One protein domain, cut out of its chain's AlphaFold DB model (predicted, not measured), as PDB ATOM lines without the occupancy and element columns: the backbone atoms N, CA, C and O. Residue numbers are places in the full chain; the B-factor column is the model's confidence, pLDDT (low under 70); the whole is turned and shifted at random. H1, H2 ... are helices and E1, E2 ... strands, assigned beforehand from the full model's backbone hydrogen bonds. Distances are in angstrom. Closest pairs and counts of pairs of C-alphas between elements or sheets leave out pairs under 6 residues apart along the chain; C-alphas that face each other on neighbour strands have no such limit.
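This is residues 12 to 132 of the 136 residues of an uncharacterized protein of Blastocatellia bacterium (UniProt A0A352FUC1). A small antiparallel sheet, E1, E3 and E2, is covered on one face by the helices H2 and H3, while its other face has no named helix on it. Set off from this body is a second, loosely built lobe, in which the long link of residues 17 to 45 leads to the short helix H1; at the far end of H3, residues 126 to 132 stick out. The printed part has 121 residues with three named helices and three named strands, in the order E1 H1 H2 E2 E3 H3, and its class is mixed, helices and strands. It is flat, spanning 45 by 43 by 19 A, and only just loose, close to compact, with a radius of gyration of the C-alphas of 16.5 A.

E1, residues 12 to 16, is an edge strand, antiparallel to the inner strand E3, residues 95 to 101, at 157 degrees; N 13 and O 98 are within hydrogen-bond range at 2.8 A. H1, residues 46 to 54, is not on the sheet and is apart from H2, residues 65 to 81. H2 is on the sheet at a height of 9.4 A, over E3 and the other edge strand, E2, residues 85 to 91. It runs along the strands, at 13 degrees to E2 on the local plane, and the closest C-alphas of the two, Arg 68 and Leu 91, are 5.8 A apart. E2 and E3 form a hairpin at 172 degrees, with N 90 and O 97 at 2.8 A. H3, residues 107 to 130, is on the same face as H2, at a height of 10.6 A over E1 and E3, slantwise to the strands at 39 degrees to E3 on the local plane. The closest C-alphas of E1 and H3, Ile 13 and Leu 111, are 6.5 A apart. H2 and H3 touch, closest at the C-alphas of Val 71 and Cys 118, 5.8 A, at a steep tilt of 41 degrees, opposite ways. E1, H1 H2 and E2 make a split strand-helix-strand unit, two strands running the same way with E3 between them, and its crossover is right-handed; H2 and H3 with the sheet make two layers, helices on one face. In H1, H2 and H3 every O i to N i+4 pair is within hydrogen-bond range.

E1 begins at C-alpha 12, (88.287, 62.454, 148.008), and is 13.7 A long. H1 measures 12.4 A, and H2 24.4 A from C-alpha 65 at (74.363, 52.655, 163.079). E2 is 17.3 A and E3 19.8 A long. H3, 35.4 A, ends at C-alpha 130, (58.518, 60.019, 166.576).

The C-alphas farthest apart, those of Lys 38 and Met 131, are 48.9 A apart. The printed part has no cut. E1 to H1 is a long link of 29 residues. The mean pLDDT of the printed part is 87.0, and residues 124 to 132 are under 70.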
ATOM      1  N   LEU A  12      88.514  62.660 146.583       96.31
ATOM      2  CA  LEU A  12      88.287  62.454 148.008       96.31
ATOM      3  C   LEU A  12      87.328  63.538 148.504       96.31
ATOM      4  O   LEU A  12      87.679  64.715 148.560       96.31
ATOM      5  N   ILE A  13      86.115  63.138 148.866       95.38
ATOM      6  CA  ILE A  13      85.084  64.027 149.390       95.38
ATOM      7  C   ILE A  13      84.877  63.715 150.862       95.38
ATOM      8  O   ILE A  13      84.467  62.614 151.235       95.38
ATOM      9  N   THR A  14      85.126  64.719 151.697       94.81
ATOM     10  CA  THR A  14      84.939  64.625 153.143       94.81
ATOM     11  C   THR A  14      84.080  65.773 153.633       94.81
ATOM     12  O   THR A  14      84.367  66.931 153.331       94.81
ATOM     13  N   PHE A  15      83.052  65.477 154.421       92.81
ATOM     14  CA  PHE A  15      82.246  66.514 155.060       92.81
ATOM     15  C   PHE A  15      81.726  66.068 156.423       92.81
ATOM     16  O   PHE A  15      81.602  64.879 156.725       92.81
ATOM     17  N   ARG A  16      81.446  67.057 157.269       91.06
ATOM     18  CA  ARG A  16      80.947  66.886 158.636       91.06
ATOM     19  C   ARG A  16      79.424  66.990 158.661       91.06
ATOM     20  O   ARG A  16      78.838  67.722 157.866       91.06
ATOM     21  N   CYS A  17      78.795  66.316 159.615       88.94
ATOM     22  CA  CYS A  17      77.385  66.524 159.922       88.94
ATOM     23  C   CYS A  17      77.174  67.895 160.586       88.94
ATOM     24  O   CYS A  17      78.066  68.409 161.276       88.94
ATOM     25  N   TYR A  18      75.990  68.473 160.379       88.38
ATOM     26  CA  TYR A  18      75.613  69.791 160.892       88.38
ATOM     27  C   TYR A  18      75.878  69.936 162.399       88.38
ATOM     28  O   TYR A  18      75.607  69.021 163.172       88.38
ATOM     29  N   GLY A  19      76.416  71.086 162.812       85.88
ATOM     30  CA  GLY A  19      76.650  71.423 164.221       85.88
ATOM     31  C   GLY A  19      77.806  70.681 164.906       85.88
ATOM     32  O   GLY A  19      78.048  70.903 166.088       85.88
ATOM     33  N   THR A  20      78.553  69.817 164.203       87.75
ATOM     34  CA  THR A  20      79.592  68.966 164.827       87.75
ATOM     35  C   THR A  20      81.023  69.522 164.766       87.75
ATOM     36  O   THR A  20      81.950  68.892 165.293       87.75
ATOM     37  N   TRP A  21      81.225  70.681 164.132       87.81
ATOM     38  CA  TRP A  21      82.473  71.457 164.122       87.81
ATOM     39  C   TRP A  21      82.123  72.941 164.241       87.81
ATOM     40  O   TRP A  21      81.545  73.502 163.315       87.81
ATOM     41  N   LEU A  22      82.434  73.562 165.380       87.62
ATOM     42  CA  LEU A  22      82.080  74.957 165.658       87.62
ATOM     43  C   LEU A  22      83.352  75.773 165.873       87.62
ATOM     44  O   LEU A  22      84.268  75.329 166.567       87.62
ATOM     45  N   HIS A  23      83.410  76.984 165.317       86.50
ATOM     46  CA  HIS A  23      84.561  77.859 165.540       86.50
ATOM     47  C   HIS A  23      84.739  78.164 167.028       86.50
ATOM     48  O   HIS A  23      83.766  78.407 167.749       86.50
ATOM     49  N   GLY A  24      85.997  78.224 167.462       84.31
ATOM     50  CA  GLY A  24      86.363  78.493 168.849       84.31
ATOM     51  C   GLY A  24      86.445  77.253 169.741       84.31
ATOM     52  O   GLY A  24      86.767  77.406 170.918       84.31
ATOM     53  N   ASP A  25      86.196  76.048 169.219       84.56
ATOM     54  CA  ASP A  25      86.522  74.812 169.934       84.56
ATOM     55  C   ASP A  25      88.030  74.463 169.873       84.56
ATOM     56  O   ASP A  25      88.805  75.105 169.163       84.56
ATOM     57  N   GLN A  26      88.455  73.466 170.663       84.50
ATOM     58  CA  GLN A  26      89.866  73.075 170.829       84.50
ATOM     59  C   GLN A  26      90.535  72.537 169.558       84.50
ATOM     60  O   GLN A  26      91.759  72.521 169.477       84.50
ATOM     61  N   ARG A  27      89.755  72.100 168.566       85.25
ATOM     62  CA  ARG A  27      90.270  71.557 167.301       85.25
ATOM     63  C   ARG A  27      90.744  72.662 166.359       85.25
ATOM     64  O   ARG A  27      91.319  72.364 165.316       85.25
ATOM     65  N   GLY A  28      90.492  73.922 166.717       85.94
ATOM     66  CA  GLY A  28      90.728  75.067 165.857       85.94
ATOM     67  C   GLY A  28      89.747  75.107 164.688       85.94
ATOM     68  O   GLY A  28      88.834  74.288 164.541       85.94
ATOM     69  N   SER A  29      89.909  76.117 163.846       84.75
ATOM     70  CA  SER A  29      89.076  76.266 162.660       84.75
ATOM     71  C   SER A  29      89.709  77.203 161.644       84.75
ATOM     72  O   SER A  29      90.435  78.116 162.026       84.75
ATOM     73  N   VAL A  30      89.365  77.024 160.375       84.56
ATOM     74  CA  VAL A  30      89.654  77.993 159.315       84.56
ATOM     75  C   VAL A  30      88.517  79.006 159.263       84.56
ATOM     76  O   VAL A  30      87.371  78.615 159.077       84.56
ATOM     77  N   ASP A  31      88.820  80.289 159.425       83.06
ATOM     78  CA  ASP A  31      87.882  81.386 159.175       83.06
ATOM     79  C   ASP A  31      88.442  82.321 158.093       83.06
ATOM     80  O   ASP A  31      89.497  82.053 157.519       83.06
ATOM     81  N   ARG A  32      87.726  83.404 157.771       82.81
ATOM     82  CA  ARG A  32      88.121  84.334 156.701       82.81
ATOM     83  C   ARG A  32      89.511  84.948 156.920       82.81
ATOM     84  O   ARG A  32      90.166  85.288 155.940       82.81
ATOM     85  N   GLU A  33      89.947  85.081 158.167       85.44
ATOM     86  CA  GLU A  33      91.248  85.648 158.531       85.44
ATOM     87  C   GLU A  33      92.341  84.566 158.607       85.44
ATOM     88  O   GLU A  33      93.520  84.862 158.434       85.44
ATOM     89  N   HIS A  34      91.947  83.297 158.772       84.62
ATOM     90  CA  HIS A  34      92.829  82.138 158.937       84.62
ATOM     91  C   HIS A  34      92.627  81.078 157.835       84.62
ATOM     92  O   HIS A  34      92.582  79.880 158.118       84.62
ATOM     93  N   ASN A  35      92.474  81.500 156.573       86.56
ATOM     94  CA  ASN A  35      92.229  80.621 155.414       86.56
ATOM     95  C   ASN A  35      93.434  80.424 154.483       86.56
ATOM     96  O   ASN A  35      93.289  79.846 153.404       86.56
ATOM     97  N   ARG A  36      94.622  80.890 154.876       89.25
ATOM     98  CA  ARG A  36      95.838  80.708 154.081       89.25
ATOM     99  C   ARG A  36      96.435  79.323 154.325       89.25
ATOM    100  O   ARG A  36      96.517  78.829 155.448       89.25
ATOM    101  N   TYR A  37      96.870  78.674 153.251       84.81
ATOM    102  CA  TYR A  37      97.519  77.371 153.352       84.81
ATOM    103  C   TYR A  37      98.815  77.482 154.173       84.81
ATOM    104  O   TYR A  37      99.584  78.423 153.991       84.81
ATOM    105  N   LYS A  38      99.045  76.516 155.075       88.75
ATOM    106  CA  LYS A  38     100.165  76.462 156.040       88.75
ATOM    107  C   LYS A  38     100.189  77.547 157.129       88.75
ATOM    108  O   LYS A  38     101.132  77.559 157.915       88.75
ATOM    109  N   THR A  39      99.184  78.420 157.235       87.81
ATOM    110  CA  THR A  39      99.080  79.326 158.393       87.81
ATOM    111  C   THR A  39      98.366  78.654 159.568       87.81
ATOM    112  O   THR A  39      97.604  77.708 159.347       87.81
ATOM    113  N   PRO A  40      98.577  79.125 160.813       87.69
ATOM    114  CA  PRO A  40      97.876  78.590 161.974       87.69
ATOM    115  C   PRO A  40      96.354  78.668 161.827       87.69
ATOM    116  O   PRO A  40      95.820  79.614 161.245       87.69
ATOM    117  N   TYR A  41      95.656  77.691 162.404       86.56
ATOM    118  CA  TYR A  41      94.209  77.772 162.577       86.56
ATOM    119  C   TYR A  41      93.837  78.908 163.529       86.56
ATOM    120  O   TYR A  41      94.610  79.275 164.416       86.56
ATOM    121  N   ALA A  42      92.610  79.405 163.398       87.50
ATOM    122  CA  ALA A  42      92.063  80.348 164.355       87.50
ATOM    123  C   ALA A  42      92.055  79.729 165.760       87.50
ATOM    124  O   ALA A  42      91.602  78.592 165.947       87.50
ATOM    125  N   ALA A  43      92.521  80.501 166.741       86.00
ATOM    126  CA  ALA A  43      92.679  80.043 168.112       86.00
ATOM    127  C   ALA A  43      91.348  79.631 168.772       86.00
ATOM    128  O   ALA A  43      90.242  80.030 168.373       86.00
ATOM    129  N   VAL A  44      91.481  78.834 169.833       89.25
ATOM    130  CA  VAL A  44      90.377  78.454 170.719       89.25
ATOM    131  C   VAL A  44      89.763  79.716 171.322       89.25
ATOM    132  O   VAL A  44      90.469  80.602 171.793       89.25
ATOM    133  N   ASN A  45      88.436  79.809 171.307       91.12
ATOM    134  CA  ASN A  45      87.714  80.953 171.847       91.12
ATOM    135  C   ASN A  45      86.337  80.498 172.344       91.12
ATOM    136  O   ASN A  45      85.417  80.263 171.557       91.12
ATOM    137  N   ASN A  46      86.192  80.394 173.667       89.50
ATOM    138  CA  ASN A  46      84.971  79.898 174.303       89.50
ATOM    139  C   ASN A  46      83.751  80.789 174.044       89.50
ATOM    140  O   ASN A  46      82.647  80.266 173.899       89.50
ATOM    141  N   ASN A  47      83.935  82.108 173.938       91.81
ATOM    142  CA  ASN A  47      82.841  83.032 173.632       91.81
ATOM    143  C   ASN A  47      82.330  82.800 172.210       91.81
ATOM    144  O   ASN A  47      81.127  82.654 172.002       91.81
ATOM    145  N   ARG A  48      83.247  82.653 171.247       88.12
ATOM    146  CA  ARG A  48      82.920  82.306 169.857       88.12
ATOM    147  C   ARG A  48      82.233  80.945 169.761       88.12
ATOM    148  O   ARG A  48      81.232  80.817 169.063       88.12
ATOM    149  N   ARG A  49      82.717  79.942 170.502       90.19
ATOM    150  CA  ARG A  49      82.081  78.619 170.573       90.19
ATOM    151  C   ARG A  49      80.650  78.718 171.092       90.19
ATOM    152  O   ARG A  49      79.749  78.211 170.434       90.19
ATOM    153  N   ARG A  50      80.437  79.378 172.236       90.75
ATOM    154  CA  ARG A  50      79.101  79.563 172.823       90.75
ATOM    155  C   ARG A  50      78.185  80.300 171.858       90.75
ATOM    156  O   ARG A  50      77.076  79.841 171.629       90.75
ATOM    157  N   HIS A  51      78.655  81.384 171.251       91.62
ATOM    158  CA  HIS A  51      77.888  82.124 170.255       91.62
ATOM    159  C   HIS A  51      77.438  81.220 169.096       91.62
ATOM    160  O   HIS A  51      76.247  81.132 168.816       91.62
ATOM    161  N   ASN A  52      78.358  80.452 168.502       89.00
ATOM    162  CA  ASN A  52      78.025  79.510 167.429       89.00
ATOM    163  C   ASN A  52      77.069  78.395 167.870       89.00
ATOM    164  O   ASN A  52      76.246  77.965 167.071       89.00
ATOM    165  N   GLN A  53      77.155  77.932 169.121       90.38
ATOM    166  CA  GLN A  53      76.207  76.959 169.672       90.38
ATOM    167  C   GLN A  53      74.784  77.533 169.747       90.38
ATOM    168  O   GLN A  53      73.846  76.840 169.373       90.38
ATOM    169  N   HIS A  54      74.620  78.794 170.158       91.88
ATOM    170  CA  HIS A  54      73.302  79.444 170.234       91.88
ATOM    171  C   HIS A  54      72.700  79.750 168.853       91.88
ATOM    172  O   HIS A  54      71.489  79.896 168.733       91.88
ATOM    173  N   LEU A  55      73.529  79.839 167.808       91.88
ATOM    174  CA  LEU A  55      73.077  80.023 166.425       91.88
ATOM    175  C   LEU A  55      72.636  78.719 165.742       91.88
ATOM    176  O   LEU A  55      72.170  78.751 164.598       91.88
ATOM    177  N   LEU A  56      72.800  77.565 166.397       89.12
ATOM    178  CA  LEU A  56      72.329  76.302 165.845       89.12
ATOM    179  C   LEU A  56      70.799  76.297 165.764       89.12
ATOM    180  O   LEU A  56      70.102  76.580 166.730       89.12
ATOM    181  N   LYS A  57      70.271  75.924 164.597       89.25
ATOM    182  CA  LYS A  57      68.825  75.792 164.351       89.25
ATOM    183  C   LYS A  57      68.251  74.490 164.914       89.25
ATOM    184  O   LYS A  57      67.039  74.324 164.978       89.25
ATOM    185  N   SER A  58      69.119  73.544 165.252       86.50
ATOM    186  CA  SER A  58      68.780  72.252 165.832       86.50
ATOM    187  C   SER A  58      70.003  71.668 166.527       86.50
ATOM    188  O   SER A  58      71.131  72.073 166.239       86.50
ATOM    189  N   GLU A  59      69.792  70.634 167.337       87.31
ATOM    190  CA  GLU A  59      70.890  69.839 167.885       87.31
ATOM    191  C   GLU A  59      71.859  69.341 166.795       87.31
ATOM    192  O   GLU A  59      71.418  69.049 165.669       87.31
ATOM    193  N   PRO A  60      73.169  69.233 167.106       88.75
ATOM    194  CA  PRO A  60      74.151  68.646 166.209       88.75
ATOM    195  C   PRO A  60      73.710  67.273 165.708       88.75
ATOM    196  O   PRO A  60      73.236  66.426 166.464       88.75
ATOM    197  N   VAL A  61      73.900  67.035 164.416       86.81
ATOM    198  CA  VAL A  61      73.484  65.782 163.790       86.81
ATOM    199  C   VAL A  61      74.554  64.724 164.034       86.81
ATOM    200  O   VAL A  61      75.691  64.859 163.578       86.81
ATOM    201  N   LEU A  62      74.167  63.656 164.727       89.50
ATOM    202  CA  LEU A  62      74.946  62.431 164.871       89.50
ATOM    203  C   LEU A  62      74.215  61.288 164.170       89.50
ATOM    204  O   LEU A  62      72.995  61.184 164.256       89.50
ATOM    205  N   LEU A  63      74.968  60.444 163.474       88.06
ATOM    206  CA  LEU A  63      74.442  59.305 162.735       88.06
ATOM    207  C   LEU A  63      74.516  58.038 163.596       88.06
ATOM    208  O   LEU A  63      75.610  57.603 163.978       88.06
ATOM    209  N   SER A  64      73.362  57.421 163.853       90.94
ATOM    210  CA  SER A  64      73.257  56.078 164.434       90.94
ATOM    211  C   SER A  64      73.818  55.007 163.485       90.94
ATOM    212  O   SER A  64      74.146  55.277 162.330       90.94
ATOM    213  N   ALA A  65      73.954  53.763 163.951       91.75
ATOM    214  CA  ALA A  65      74.363  52.655 163.079       91.75
ATOM    215  C   ALA A  65      73.400  52.469 161.890       91.75
ATOM    216  O   ALA A  65      73.846  52.408 160.746       91.75
ATOM    217  N   GLU A  66      72.092  52.484 162.148       90.94
ATOM    218  CA  GLU A  66      71.055  52.351 161.118       90.94
ATOM    219  C   GLU A  66      71.054  53.530 160.141       90.94
ATOM    220  O   GLU A  66      70.993  53.338 158.926       90.94
ATOM    221  N   GLN A  67      71.189  54.759 160.650       90.19
ATOM    222  CA  GLN A  67      71.276  55.947 159.801       90.19
ATOM    223  C   GLN A  67      72.512  55.899 158.906       90.19
ATOM    224  O   GLN A  67      72.418  56.244 157.732       90.19
ATOM    225  N   ARG A  68      73.657  55.433 159.418       93.44
ATOM    226  CA  ARG A  68      74.864  55.260 158.601       93.44
ATOM    227  C   ARG A  68      74.646  54.242 157.484       93.44
ATOM    228  O   ARG A  68      74.920  54.576 156.340       93.44
ATOM    229  N   ALA A  69      74.075  53.076 157.779       92.94
ATOM    230  CA  ALA A  69      73.758  52.085 156.747       92.94
ATOM    231  C   ALA A  69      72.787  52.646 155.688       92.94
ATOM    232  O   ALA A  69      72.980  52.461 154.486       92.94
ATOM    233  N   SER A  70      71.768  53.397 156.122       92.56
ATOM    234  CA  SER A  70      70.799  54.035 155.222       92.56
ATOM    235  C   SER A  70      71.444  55.083 154.309       92.56
ATOM    236  O   SER A  70      71.189  55.096 153.102       92.56
ATOM    237  N   VAL A  71      72.304  55.948 154.858       92.00
ATOM    238  CA  VAL A  71      73.019  56.967 154.076       92.00
ATOM    239  C   VAL A  71      74.023  56.316 153.131       92.00
ATOM    240  O   VAL A  71      74.089  56.724 151.976       92.00
ATOM    241  N   GLU A  72      74.777  55.310 153.575       95.19
ATOM    242  CA  GLU A  72      75.733  54.587 152.730       95.19
ATOM    243  C   GLU A  72      75.045  53.997 151.499       95.19
ATOM    244  O   GLU A  72      75.468  54.242 150.365       95.19
ATOM    245  N   LYS A  73      73.903  53.329 151.709       95.12
ATOM    246  CA  LYS A  73      73.073  52.830 150.613       95.12
ATOM    247  C   LYS A  73      72.602  53.963 149.699       95.12
ATOM    248  O   LYS A  73      72.732  53.864 148.483       95.12
ATOM    249  N   ALA A  74      72.087  55.057 150.261       94.56
ATOM    250  CA  ALA A  74      71.591  56.189 149.477       94.56
ATOM    251  C   ALA A  74      72.696  56.885 148.659       94.56
ATOM    252  O   ALA A  74      72.442  57.376 147.555       94.56
ATOM    253  N   ILE A  75      73.923  56.927 149.183       95.12
ATOM    254  CA  ILE A  75      75.113  57.396 148.470       95.12
ATOM    255  C   ILE A  75      75.411  56.466 147.290       95.12
ATOM    256  O   ILE A  75      75.567  56.960 146.170       95.12
ATOM    257  N   GLY A  76      75.419  55.148 147.511       96.81
ATOM    258  CA  GLY A  76      75.579  54.147 146.452       96.81
ATOM    259  C   GLY A  76      74.528  54.293 145.348       96.81
ATOM    260  O   GLY A  76      74.881  54.460 144.179       96.81
ATOM    261  N   ASP A  77      73.247  54.354 145.721       96.81
ATOM    262  CA  ASP A  77      72.121  54.537 144.796       96.81
ATOM    263  C   ASP A  77      72.252  55.851 143.997       96.81
ATOM    264  O   ASP A  77      71.996  55.896 142.792       96.81
ATOM    265  N   THR A  78      72.701  56.933 144.647       96.25
ATOM    266  CA  THR A  78      72.929  58.232 143.989       96.25
ATOM    267  C   THR A  78      74.047  58.148 142.956       96.25
ATOM    268  O   THR A  78      73.903  58.695 141.861       96.25
ATOM    269  N   CYS A  79      75.154  57.480 143.288       96.81
ATOM    270  CA  CYS A  79      76.268  57.300 142.363       96.81
ATOM    271  C   CYS A  79      75.830  56.467 141.157       96.81
ATOM    272  O   CYS A  79      76.045  56.889 140.021       96.81
ATOM    273  N   LEU A  80      75.113  55.366 141.395       96.94
ATOM    274  CA  LEU A  80      74.564  54.514 140.344       96.94
ATOM    275  C   LEU A  80      73.643  55.302 139.401       96.94
ATOM    276  O   LEU A  80      73.857  55.313 138.189       96.94
ATOM    277  N   HIS A  81      72.668  56.032 139.950       96.75
ATOM    278  CA  HIS A  81      71.727  56.833 139.163       96.75
ATOM    279  C   HIS A  81      72.424  57.925 138.335       96.75
ATOM    280  O   HIS A  81      72.035  58.208 137.203       96.75
ATOM    281  N   ARG A  82      73.482  58.535 138.881       95.31
ATOM    282  CA  ARG A  82      74.247  59.604 138.219       95.31
ATOM    283  C   ARG A  82      75.365  59.092 137.309       95.31
ATOM    284  O   ARG A  82      76.058  59.917 136.712       95.31
ATOM    285  N   LYS A  83      75.528  57.769 137.186       96.38
ATOM    286  CA  LYS A  83      76.631  57.117 136.460       96.38
ATOM    287  C   LYS A  83      78.003  57.576 136.969       96.38
ATOM    288  O   LYS A  83      78.918  57.839 136.193       96.38
ATOM    289  N   TRP A  84      78.114  57.736 138.281       97.12
ATOM    290  CA  TRP A  84      79.365  57.996 138.984       97.12
ATOM    291  C   TRP A  84      79.903  56.694 139.561       97.12
ATOM    292  O   TRP A  84      79.131  55.817 139.949       97.12
ATOM    293  N   HIS A  85      81.225  56.577 139.646       97.31
ATOM    294  CA  HIS A  85      81.860  55.398 140.219       97.31
ATOM    295  C   HIS A  85      82.244  55.665 141.673       97.31
ATOM    296  O   HIS A  85      83.079  56.529 141.941       97.31
ATOM    297  N   LEU A  86      81.633  54.942 142.611       97.62
ATOM    298  CA  LEU A  86      81.958  55.011 144.033       97.62
ATOM    299  C   LEU A  86      83.010  53.947 144.362       97.62
ATOM    300  O   LEU A  86      82.689  52.765 144.377       97.62
ATOM    301  N   TYR A  87      84.246  54.365 144.638       97.69
ATOM    302  CA  TYR A  87      85.333  53.441 144.989       97.69
ATOM    303  C   TYR A  87      85.252  52.986 146.442       97.69
ATOM    304  O   TYR A  87      85.463  51.819 146.753       97.69
ATOM    305  N   ALA A  88      84.984  53.931 147.341       97.44
ATOM    306  CA  ALA A  88      84.913  53.678 148.769       97.44
ATOM    307  C   ALA A  88      83.998  54.700 149.437       97.44
ATOM    308  O   ALA A  88      83.982  55.872 149.056       97.44
ATOM    309  N   CYS A  89      83.285  54.267 150.471       96.44
ATOM    310  CA  CYS A  89      82.511  55.133 151.346       96.44
ATOM    311  C   CYS A  89      82.684  54.661 152.788       96.44
ATOM    312  O   CYS A  89      82.654  53.467 153.060       96.44
ATOM    313  N   ASN A  90      82.900  55.590 153.713       96.06
ATOM    314  CA  ASN A  90      82.977  55.285 155.132       96.06
ATOM    315  C   ASN A  90      82.234  56.355 155.923       96.06
ATOM    316  O   ASN A  90      82.626  57.529 155.947       96.06
ATOM    317  N   LEU A  91      81.159  55.935 156.586       93.62
ATOM    318  CA  LEU A  91      80.360  56.803 157.426       93.62
ATOM    319  C   LEU A  91      80.762  56.639 158.883       93.62
ATOM    320  O   LEU A  91      80.647  55.585 159.514       93.62
ATOM    321  N   ARG A  92      81.200  57.749 159.454       94.12
ATOM    322  CA  ARG A  92      81.461  57.882 160.880       94.12
ATOM    323  C   ARG A  92      80.247  58.527 161.534       94.12
ATOM    324  O   ARG A  92      79.331  59.001 160.870       94.12
ATOM    325  N   THR A  93      80.233  58.554 162.859       91.50
ATOM    326  CA  THR A  93      79.093  59.066 163.635       91.50
ATOM    327  C   THR A  93      78.797  60.546 163.395       91.50
ATOM    328  O   THR A  93      77.712  61.005 163.713       91.50
ATOM    329  N   ASN A  94      79.741  61.313 162.850       90.69
ATOM    330  CA  ASN A  94      79.585  62.753 162.633       90.69
ATOM    331  C   ASN A  94      80.230  63.268 161.339       90.69
ATOM    332  O   ASN A  94      80.386  64.479 161.175       90.69
ATOM    333  N   HIS A  95      80.675  62.373 160.455       92.25
ATOM    334  CA  HIS A  95      81.294  62.755 159.191       92.25
ATOM    335  C   HIS A  95      81.328  61.608 158.191       92.25
ATOM    336  O   HIS A  95      81.280  60.438 158.569       92.25
ATOM    337  N   VAL A  96      81.447  61.964 156.920       94.31
ATOM    338  CA  VAL A  96      81.481  61.032 155.795       94.31
ATOM    339  C   VAL A  96      82.799  61.202 155.055       94.31
ATOM    340  O   VAL A  96      83.225  62.332 154.814       94.31
ATOM    341  N   HIS A  97      83.411  60.078 154.689       97.00
ATOM    342  CA  HIS A  97      84.521  60.002 153.743       97.00
ATOM    343  C   HIS A  97      84.071  59.214 152.521       97.00
ATOM    344  O   HIS A  97      83.473  58.148 152.662       97.00
ATOM    345  N   SER A  98      84.354  59.720 151.327       97.19
ATOM    346  CA  SER A  98      84.026  59.044 150.076       97.19
ATOM    347  C   SER A  98      85.109  59.285 149.035       97.19
ATOM    348  O   SER A  98      85.668  60.378 148.972       97.19
ATOM    349  N   VAL A  99      85.387  58.278 148.212       97.69
ATOM    350  CA  VAL A  99      86.234  58.405 147.025       97.69
ATOM    351  C   VAL A  99      85.376  58.093 145.806       97.69
ATOM    352  O   VAL A  99      84.871  56.978 145.671       97.69
ATOM    353  N   ILE A 100      85.188  59.082 144.929       97.12
ATOM    354  CA  ILE A 100      84.236  59.000 143.814       97.12
ATOM    355  C   ILE A 100      84.820  59.541 142.507       97.12
ATOM    356  O   ILE A 100      85.394  60.626 142.483       97.12
ATOM    357  N   SER A 101      84.621  58.826 141.398       96.62
ATOM    358  CA  SER A 101      84.838  59.359 140.050       96.62
ATOM    359  C   SER A 101      83.554  59.968 139.497       96.62
ATOM    360  O   SER A 101      82.513  59.304 139.445       96.62
ATOM    361  N   ILE A 102      83.631  61.222 139.046       95.94
ATOM    362  CA  ILE A 102      82.500  61.957 138.449       95.94
ATOM    363  C   ILE A 102      82.792  62.483 137.035       95.94
ATOM    364  O   ILE A 102      82.012  63.274 136.487       95.94
ATOM    365  N   GLY A 103      83.895  62.034 136.432       92.06
ATOM    366  CA  GLY A 103      84.386  62.522 135.146       92.06
ATOM    367  C   GLY A 103      84.824  63.988 135.214       92.06
ATOM    368  O   GLY A 103      85.293  64.460 136.246       92.06
ATOM    369  N   SER A 104      84.616  64.734 134.129       91.50
ATOM    370  CA  SER A 104      84.982  66.157 134.000       91.50
ATOM    371  C   SER A 104      84.105  67.129 134.807       91.50
ATOM    372  O   SER A 104      84.194  68.345 134.643       91.50
ATOM    373  N   LYS A 105      83.207  66.614 135.655       92.31
ATOM    374  CA  LYS A 105      82.317  67.442 136.473       92.31
ATOM    375  C   LYS A 105      83.061  68.018 137.671       92.31
ATOM    376  O   LYS A 105      83.991  67.416 138.199       92.31
ATOM    377  N   LYS A 106      82.569  69.163 138.137       91.94
ATOM    378  CA  LYS A 106      83.072  69.836 139.333       91.94
ATOM    379  C   LYS A 106      82.740  69.040 140.614       91.94
ATOM    380  O   LYS A 106      81.594  68.592 140.747       91.94
ATOM    381  N   PRO A 107      83.686  68.868 141.559       92.94
ATOM    382  CA  PRO A 107      83.507  68.050 142.767       92.94
ATOM    383  C   PRO A 107      82.395  68.539 143.703       92.94
ATOM    384  O   PRO A 107      81.786  67.732 144.408       92.94
ATOM    385  N   GLU A 108      82.057  69.828 143.673       94.44
ATOM    386  CA  GLU A 108      80.975  70.423 144.465       94.44
ATOM    387  C   GLU A 108      79.620  69.772 144.159       94.44
ATOM    388  O   GLU A 108      78.771  69.655 145.041       94.44
ATOM    389  N   LEU A 109      79.416  69.285 142.929       94.44
ATOM    390  CA  LEU A 109      78.201  68.555 142.563       94.44
ATOM    391  C   LEU A 109      78.073  67.245 143.339       94.44
ATOM    392  O   LEU A 109      76.980  66.904 143.798       94.44
ATOM    393  N   ALA A 110      79.176  66.515 143.489       94.31
ATOM    394  CA  ALA A 110      79.196  65.288 144.265       94.31
ATOM    395  C   ALA A 110      79.045  65.584 145.757       94.31
ATOM    396  O   ALA A 110      78.207  64.965 146.408       94.31
ATOM    397  N   LEU A 111      79.757  66.588 146.277       94.75
ATOM    398  CA  LEU A 111      79.617  67.031 147.663       94.75
ATOM    399  C   LEU A 111      78.157  67.350 148.018       94.75
ATOM    400  O   LEU A 111      77.616  66.771 148.960       94.75
ATOM    401  N   ASN A 112      77.499  68.205 147.233       93.75
ATOM    402  CA  ASN A 112      76.119  68.622 147.481       93.75
ATOM    403  C   ASN A 112      75.138  67.442 147.402       93.75
ATOM    404  O   ASN A 112      74.221  67.331 148.219       93.75
ATOM    405  N   ALA A 113      75.337  66.528 146.446       93.06
ATOM    406  CA  ALA A 113      74.501  65.338 146.314       93.06
ATOM    407  C   ALA A 113      74.625  64.411 147.537       93.06
ATOM    408  O   ALA A 113      73.610  63.946 148.057       93.06
ATOM    409  N   LEU A 114      75.851  64.177 148.015       91.56
ATOM    410  CA  LEU A 114      76.131  63.328 149.178       91.56
ATOM    411  C   LEU A 114      75.607  63.957 150.482       91.56
ATOM    412  O   LEU A 114      74.980  63.272 151.293       91.56
ATOM    413  N   GLN A 115      75.790  65.270 150.664       89.00
ATOM    414  CA  GLN A 115      75.236  66.012 151.803       89.00
ATOM    415  C   GLN A 115      73.704  65.943 151.839       89.00
ATOM    416  O   GLN A 115      73.117  65.712 152.897       89.00
ATOM    417  N   GLY A 116      73.051  66.058 150.678       86.31
ATOM    418  CA  GLY A 116      71.600  65.927 150.567       86.31
ATOM    419  C   GLY A 116      71.068  64.576 151.060       86.31
ATOM    420  O   GLY A 116      70.011  64.535 151.687       86.31
ATOM    421  N   GLN A 117      71.799  63.475 150.841       85.88
ATOM    422  CA  GLN A 117      71.394  62.156 151.350       85.88
ATOM    423  C   GLN A 117      71.506  62.052 152.874       85.88
ATOM    424  O   GLN A 117      70.640  61.456 153.513       85.88
ATOM    425  N   CYS A 118      72.516  62.688 153.471       79.88
ATOM    426  CA  CYS A 118      72.659  62.742 154.926       79.88
ATOM    427  C   CYS A 118      71.488  63.492 155.580       79.88
ATOM    428  O   CYS A 118      70.950  63.035 156.587       79.88
ATOM    429  N   ASN A 119      71.050  64.604 154.977       80.56
ATOM    430  CA  ASN A 119      69.905  65.372 155.474       80.56
ATOM    431  C   ASN A 119      68.606  64.554 155.409       80.56
ATOM    432  O   ASN A 119      67.900  64.445 156.409       80.56
ATOM    433  N   LYS A 120      68.347  63.886 154.278       78.81
ATOM    434  CA  LYS A 120      67.171  63.015 154.110       78.81
ATOM    435  C   LYS A 120      67.151  61.849 155.100       78.81
ATOM    436  O   LYS A 120      66.094  61.482 155.602       78.81
ATOM    437  N   ALA A 121      68.301  61.244 155.390       73.69
ATOM    438  CA  ALA A 121      68.373  60.159 156.368       73.69
ATOM    439  C   ALA A 121      68.131  60.643 157.804       73.69
ATOM    440  O   ALA A 121      67.504  59.937 158.592       73.69
ATOM    441  N   ASN A 122      68.576  61.857 158.136       70.94
ATOM    442  CA  ASN A 122      68.267  62.484 159.417       70.94
ATOM    443  C   ASN A 122      66.757  62.751 159.560       70.94
ATOM    444  O   ASN A 122      66.171  62.408 160.584       70.94
ATOM    445  N   GLU A 123      66.105  63.283 158.521       73.38
ATOM    446  CA  GLU A 123      64.646  63.489 158.496       73.38
ATOM    447  C   GLU A 123      63.876  62.170 158.668       73.38
ATOM    448  O   GLU A 123      62.964  62.082 159.489       73.38
ATOM    449  N   ARG A 124      64.290  61.110 157.961       64.81
ATOM    450  CA  ARG A 124      63.697  59.767 158.093       64.81
ATOM    451  C   ARG A 124      63.887  59.180 159.491       64.81
ATOM    452  O   ARG A 124      62.944  58.628 160.043       64.81
ATOM    453  N   GLY A 125      65.073  59.333 160.082       58.00
ATOM    454  CA  GLY A 125      65.348  58.873 161.445       58.00
ATOM    455  C   GLY A 125      64.536  59.622 162.506       58.00
ATOM    456  O   GLY A 125      64.070  59.006 163.458       58.00
ATOM    457  N   ARG A 126      64.299  60.929 162.321       56.62
ATOM    458  CA  ARG A 126      63.405  61.711 163.194       56.62
ATOM    459  C   ARG A 126      61.952  61.256 163.090       56.62
ATOM    460  O   ARG A 126      61.292  61.145 164.116       56.62
ATOM    461  N   SER A 127      61.481  60.958 161.879       47.53
ATOM    462  CA  SER A 127      60.132  60.423 161.657       47.53
ATOM    463  C   SER A 127      59.938  59.071 162.359       47.53
ATOM    464  O   SER A 127      58.965  58.884 163.081       47.53
ATOM    465  N   LEU A 128      60.917  58.164 162.247       39.38
ATOM    466  CA  LEU A 128      60.878  56.849 162.902       39.38
ATOM    467  C   LEU A 128      60.988  56.937 164.435       39.38
ATOM    468  O   LEU A 128      60.285  56.215 165.135       39.38
ATOM    469  N   ALA A 129      61.800  57.856 164.971       37.75
ATOM    470  CA  ALA A 129      61.873  58.098 166.414       37.75
ATOM    471  C   ALA A 129      60.551  58.659 166.980       37.75
ATOM    472  O   ALA A 129      60.146  58.281 168.079       37.75
ATOM    473  N   GLY A 130      59.840  59.492 166.212       32.19
ATOM    474  CA  GLY A 130      58.518  60.019 166.576       32.19
ATOM    475  C   GLY A 130      57.395  58.974 166.608       32.19
ATOM    476  O   GLY A 130      56.383  59.203 167.259       32.19
ATOM    477  N   MET A 131      57.573  57.813 165.968       32.09
ATOM    478  CA  MET A 131      56.605  56.701 165.983       32.09
ATOM    479  C   MET A 131      56.855  55.691 167.118       32.09
ATOM    480  O   MET A 131      56.143  54.695 167.213       32.09
ATOM    481  N   SER A 132      57.858  55.928 167.974       29.70
ATOM    482  CA  SER A 132      58.296  54.991 169.024       29.70
ATOM    483  C   SER A 132      57.975  55.423 170.462       29.70
ATOM    484  O   SER A 132      58.454  54.793 171.402       29.70
TER     485      SER A 132